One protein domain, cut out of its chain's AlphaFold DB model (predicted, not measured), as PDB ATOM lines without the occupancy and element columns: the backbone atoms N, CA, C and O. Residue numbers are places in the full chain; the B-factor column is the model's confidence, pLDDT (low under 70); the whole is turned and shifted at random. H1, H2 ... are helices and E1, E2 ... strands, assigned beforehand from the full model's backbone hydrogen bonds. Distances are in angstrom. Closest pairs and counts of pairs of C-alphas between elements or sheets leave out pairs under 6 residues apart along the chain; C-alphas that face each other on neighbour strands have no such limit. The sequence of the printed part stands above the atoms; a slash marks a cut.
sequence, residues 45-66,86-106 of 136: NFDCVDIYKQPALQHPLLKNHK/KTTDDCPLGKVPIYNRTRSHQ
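Overview. This is residues 45 to 66 and 86 to 106 of the 136 residues of the protein "DUF4409 domain protein" of Medicago truncatula (UniProt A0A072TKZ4). This flat, loose piece has little regular structure: two short strands, E1 and E2, cross side by side in the middle, and long loop stretches reach out from them. The stretch after E1 holds one short turn of helix, H1, and sticks out at residues 58 to 64. The 43 printed residues run E1, H1, E2; the sheet E1 - E2 is antiparallel, the class mixed, with 14 residues in named elements. The radius of gyration of the C-alphas is 12.6 A and the spans are 32 by 32 by 9 A.

Arrangement. E1, residues 46 to 50, and E2, residues 95 to 99, are antiparallel neighbours at 143 degrees. N 47 and O 98 are 2.8 A apart and N 49 and O 96 3.0 A, within hydrogen-bond range. A tight link of 4 residues joins E1 to H1, residues 55 to 58, which is too short for an O i to N i+4 pair; its one O i to N i+3 pair is within range.

Along the chain. E1 begins at C-alpha 46 (129.151, 98.407, 93.856) and is 12.5 A long. H1 measures 5.5 A. E2, 12.9 A, ends at C-alpha 99 (133.457, 98.702, 94.912).

Size, cuts and confidence. The C-alphas of Lys 66 and Gln 106, the two farthest apart, are 37.1 A apart. Residues 67 to 85 are not printed; C-alphas 66 and 86 are 24.9 A apart across the cut, in the link from H1 to E2. Residues 86 to 89 and 101 to 106 have pLDDT under 70.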
ATOM      1  N   ASN A  45     129.320  98.096  89.666       70.69
ATOM      2  CA  ASN A  45     130.231  97.204  90.380       70.69
ATOM      3  C   ASN A  45     130.314  97.588  91.861       70.69
ATOM      4  O   ASN A  45     131.376  97.506  92.471       70.69
ATOM      5  N   PHE A  46     129.220  98.050  92.453       77.38
ATOM      6  CA  PHE A  46     129.151  98.407  93.856       77.38
ATOM      7  C   PHE A  46     128.209  97.445  94.561       77.38
ATOM      8  O   PHE A  46     127.020  97.372  94.264       77.38
ATOM      9  N   ASP A  47     128.747  96.729  95.538       84.75
ATOM     10  CA  ASP A  47     127.954  95.896  96.422       84.75
ATOM     11  C   ASP A  47     127.450  96.745  97.589       84.75
ATOM     12  O   ASP A  47     128.225  97.425  98.268       84.75
ATOM     13  N   CYS A  48     126.149  96.680  97.867       87.50
ATOM     14  CA  CYS A  48     125.588  97.291  99.066       87.50
ATOM     15  C   CYS A  48     125.881  96.414 100.289       87.50
ATOM     16  O   CYS A  48     125.175  95.436 100.586       87.50
ATOM     17  N   VAL A  49     126.903  96.806 101.042       87.81
ATOM     18  CA  VAL A  49     127.340  96.136 102.268       87.81
ATOM     19  C   VAL A  49     126.809  96.892 103.481       87.81
ATOM     20  O   VAL A  49     126.607  98.101 103.442       87.81
ATOM     21  N   ASP A  50     126.533  96.164 104.557       89.81
ATOM     22  CA  ASP A  50     126.179  96.762 105.844       89.81
ATOM     23  C   ASP A  50     127.298  97.703 106.321       89.81
ATOM     24  O   ASP A  50     128.480  97.353 106.240       89.81
ATOM     25  N   ILE A  51     126.937  98.886 106.820       89.12
ATOM     26  CA  ILE A  51     127.903  99.896 107.266       89.12
ATOM     27  C   ILE A  51     128.872  99.367 108.335       89.12
ATOM     28  O   ILE A  51     130.030  99.768 108.357       89.12
ATOM     29  N   TYR A  52     128.451  98.415 109.168       89.81
ATOM     30  CA  TYR A  52     129.297  97.804 110.194       89.81
ATOM     31  C   TYR A  52     130.144  96.640 109.670       89.81
ATOM     32  O   TYR A  52     131.068  96.195 110.347       89.81
ATOM     33  N   LYS A  53     129.856  96.140 108.465       90.38
ATOM     34  CA  LYS A  53     130.582  95.032 107.820       90.38
ATOM     35  C   LYS A  53     131.570  95.511 106.759       90.38
ATOM     36  O   LYS A  53     132.074  94.706 105.977       90.38
ATOM     37  N   GLN A  54     131.856  96.809 106.721       88.25
ATOM     38  CA  GLN A  54     132.872  97.367 105.841       88.25
ATOM     39  C   GLN A  54     134.246  96.734 106.144       88.25
ATOM     40  O   GLN A  54     134.639  96.678 107.310       88.25
ATOM     41  N   PRO A  55     135.025  96.325 105.127       86.31
ATOM     42  CA  PRO A  55     136.340  95.710 105.322       86.31
ATOM     43  C   PRO A  55     137.298  96.546 106.179       86.31
ATOM     44  O   PRO A  55     138.050  95.998 106.978       86.31
ATOM     45  N   ALA A  56     137.237  97.879 106.074       84.12
ATOM     46  CA  ALA A  56     138.071  98.779 106.870       84.12
ATOM     47  C   ALA A  56     137.848  98.616 108.386       84.12
ATOM     48  O   ALA A  56     138.795  98.720 109.160       84.12
ATOM     49  N   LEU A  57     136.623  98.302 108.820       89.56
ATOM     50  CA  LEU A  57     136.287  98.144 110.239       89.56
ATOM     51  C   LEU A  57     136.815  96.837 110.846       89.56
ATOM     52  O   LEU A  57     136.840  96.700 112.064       89.56
ATOM     53  N   GLN A  58     137.284  95.898 110.017       86.88
ATOM     54  CA  GLN A  58     137.983  94.699 110.490       86.88
ATOM     55  C   GLN A  58     139.396  95.017 111.002       86.88
ATOM     56  O   GLN A  58     140.032  94.172 111.634       86.88
ATOM     57  N   HIS A  59     139.898  96.231 110.756       91.69
ATOM     58  CA  HIS A  59     141.192  96.656 111.259       91.69
ATOM     59  C   HIS A  59     141.177  96.736 112.800       91.69
ATOM     60  O   HIS A  59     140.281  97.374 113.359       91.69
ATOM     61  N   PRO A  60     142.173  96.178 113.521       90.81
ATOM     62  CA  PRO A  60     142.175  96.134 114.989       90.81
ATOM     63  C   PRO A  60     141.989  97.499 115.664       90.81
ATOM     64  O   PRO A  60     141.288  97.605 116.668       90.81
ATOM     65  N   LEU A  61     142.558  98.559 115.075       92.94
ATOM     66  CA  LEU A  61     142.427  99.938 115.571       92.94
ATOM     67  C   LEU A  61     141.004 100.508 115.449       92.94
ATOM     68  O   LEU A  61     140.665 101.463 116.139       92.94
ATOM     69  N   LEU A  62     140.172  99.932 114.578       89.31
ATOM     70  CA  LEU A  62     138.804 100.376 114.319       89.31
ATOM     71  C   LEU A  62     137.750  99.467 114.969       89.31
ATOM     72  O   LEU A  62     136.563  99.765 114.875       89.31
ATOM     73  N   LYS A  63     138.160  98.423 115.706       82.25
ATOM     74  CA  LYS A  63     137.256  97.462 116.368       82.25
ATOM     75  C   LYS A  63     136.206  98.126 117.270       82.25
ATOM     76  O   LYS A  63     135.076  97.657 117.343       82.25
ATOM     77  N   ASN A  64     136.579  99.219 117.939       86.19
ATOM     78  CA  ASN A  64     135.708  99.961 118.859       86.19
ATOM     79  C   ASN A  64     135.257 101.314 118.283       86.19
ATOM     80  O   ASN A  64     134.766 102.174 119.015       86.19
ATOM     81  N   HIS A  65     135.462 101.540 116.983       87.12
ATOM     82  CA  HIS A  65     135.100 102.798 116.348       87.12
ATOM     83  C   HIS A  65     133.574 102.925 116.241       87.12
ATOM     84  O   HIS A  65     132.909 102.149 115.552       87.12
ATOM     85  N   LYS A  66     133.007 103.941 116.899       87.06
ATOM     86  CA  LYS A  66     131.583 104.268 116.794       87.06
ATOM     87  C   LYS A  66     131.334 105.102 115.542       87.06
ATOM     88  O   LYS A  66     131.690 106.277 115.482       87.06
ATOM     89  N   LYS A  86     116.624 107.733  98.956       50.19
ATOM     90  CA  LYS A  86     115.979 107.588  97.653       50.19
ATOM     91  C   LYS A  86     116.334 108.661  96.616       50.19
ATOM     92  O   LYS A  86     115.469 109.377  96.123       50.19
ATOM     93  N   THR A  87     117.584 108.646  96.156       44.81
ATOM     94  CA  THR A  87     117.726 108.484  94.704       44.81
ATOM     95  C   THR A  87     117.445 107.005  94.422       44.81
ATOM     96  O   THR A  87     117.749 106.141  95.245       44.81
ATOM     97  N   THR A  88     116.760 106.682  93.334       50.78
ATOM     98  CA  THR A  88     116.410 105.297  92.966       50.78
ATOM     99  C   THR A  88     117.627 104.388  92.749       50.78
ATOM    100  O   THR A  88     117.446 103.183  92.593       50.78
ATOM    101  N   ASP A  89     118.832 104.958  92.826       57.75
ATOM    102  CA  ASP A  89     120.105 104.359  92.444       57.75
ATOM    103  C   ASP A  89     121.081 104.204  93.640       57.75
ATOM    104  O   ASP A  89     122.184 103.691  93.466       57.75
ATOM    105  N   ASP A  90     120.688 104.595  94.865       72.31
ATOM    106  CA  ASP A  90     121.534 104.512  96.070       72.31
ATOM    107  C   ASP A  90     121.256 103.271  96.945       72.31
ATOM    108  O   ASP A  90     120.131 102.769  97.038       72.31
ATOM    109  N   CYS A  91     122.285 102.800  97.666       80.94
ATOM    110  CA  CYS A  91     122.144 101.721  98.648       80.94
ATOM    111  C   CYS A  91     121.107 102.063  99.736       80.94
ATOM    112  O   CYS A  91     121.005 103.215 100.169       80.94
ATOM    113  N   PRO A  92     120.363 101.061 100.239       84.69
ATOM    114  CA  PRO A  92     119.360 101.289 101.268       84.69
ATOM    115  C   PRO A  92     119.998 101.815 102.557       84.69
ATOM    116  O   PRO A  92     121.181 101.607 102.829       84.69
ATOM    117  N   LEU A  93     119.180 102.461 103.389       82.38
ATOM    118  CA  LEU A  93     119.604 102.954 104.697       82.38
ATOM    119  C   LEU A  93     120.300 101.861 105.522       82.38
ATOM    120  O   LEU A  93     119.858 100.715 105.568       82.38
ATOM    121  N   GLY A  94     121.404 102.233 106.176       82.25
ATOM    122  CA  GLY A  94     122.252 101.299 106.928       82.25
ATOM    123  C   GLY A  94     123.240 100.510 106.063       82.25
ATOM    124  O   GLY A  94     124.035  99.735 106.598       82.25
ATOM    125  N   LYS A  95     123.236 100.724 104.743       88.12
ATOM    126  CA  LYS A  95     124.211 100.157 103.816       88.12
ATOM    127  C   LYS A  95     125.032 101.225 103.116       88.12
ATOM    128  O   LYS A  95     124.639 102.383 103.011       88.12
ATOM    129  N   VAL A  96     126.187 100.798 102.632       84.88
ATOM    130  CA  VAL A  96     127.142 101.618 101.896       84.88
ATOM    131  C   VAL A  96     127.570 100.898 100.615       84.88
ATOM    132  O   VAL A  96     127.734  99.673 100.639       84.88
ATOM    133  N   PRO A  97     127.755 101.624  99.504       86.50
ATOM    134  CA  PRO A  97     128.300 101.043  98.286       86.50
ATOM    135  C   PRO A  97     129.787 100.721  98.487       86.50
ATOM    136  O   PRO A  97     130.572 101.582  98.887       86.50
ATOM    137  N   ILE A  98     130.189  99.480  98.212       85.56
ATOM    138  CA  ILE A  98     131.588  99.035  98.214       85.56
ATOM    139  C   ILE A  98     131.945  98.542  96.820       85.56
ATOM    140  O   ILE A  98     131.296  97.647  96.294       85.56
ATOM    141  N   TYR A  99     133.005  99.101  96.240       82.00
ATOM    142  CA  TYR A  99     133.457  98.702  94.912       82.00
ATOM    143  C   TYR A  99     133.945  97.244  94.895       82.00
ATOM    144  O   TYR A  99     134.902  96.877  95.586       82.00
ATOM    145  N   ASN A 100     133.299  96.420  94.079       74.94
ATOM    146  CA  ASN A 100     133.602  95.018  93.878       74.94
ATOM    147  C   ASN A 100     134.702  94.855  92.822       74.94
ATOM    148  O   ASN A 100     134.455  94.861  91.613       74.94
ATOM    149  N   ARG A 101     135.935  94.638  93.297       67.19
ATOM    150  CA  ARG A 101     137.089  94.378  92.424       67.19
ATOM    151  C   ARG A 101     136.975  93.057  91.656       67.19
ATOM    152  O   ARG A 101     137.463  92.981  90.537       67.19
ATOM    153  N   THR A 102     136.313  92.034  92.207       61.34
ATOM    154  CA  THR A 102     136.319  90.661  91.653       61.34
ATOM    155  C   THR A 102     135.582  90.516  90.321       61.34
ATOM    156  O   THR A 102     135.998  89.710  89.493       61.34
ATOM    157  N   ARG A 103     134.569  91.347  90.043       54.12
ATOM    158  CA  ARG A 103     133.915  91.400  88.720       54.12
ATOM    159  C   ARG A 103     134.738  92.115  87.642       54.12
ATOM    160  O   ARG A 103     134.492  91.894  86.464       54.12
ATOM    161  N   SER A 104     135.729  92.919  88.031       50.78
ATOM    162  CA  SER A 104     136.643  93.625  87.119       50.78
ATOM    163  C   SER A 104     137.944  92.849  86.853       50.78
ATOM    164  O   SER A 104     138.868  93.379  86.243       50.78
ATOM    165  N   HIS A 105     138.047  91.591  87.296       47.75
ATOM    166  CA  HIS A 105     139.190  90.719  87.002       47.75
ATOM    167  C   HIS A 105     139.032  89.964  85.672       47.75
ATOM    168  O   HIS A 105     139.437  88.811  85.550       47.75
ATOM    169  N   GLN A 106     138.496  90.619  84.642       51.19
ATOM    170  CA  GLN A 106     138.770  90.208  83.268       51.19
ATOM    171  C   GLN A 106     139.943  91.046  82.752       51.19
ATOM    172  O   GLN A 106     139.778  92.118  82.184       51.19
TER     173      GLN A 106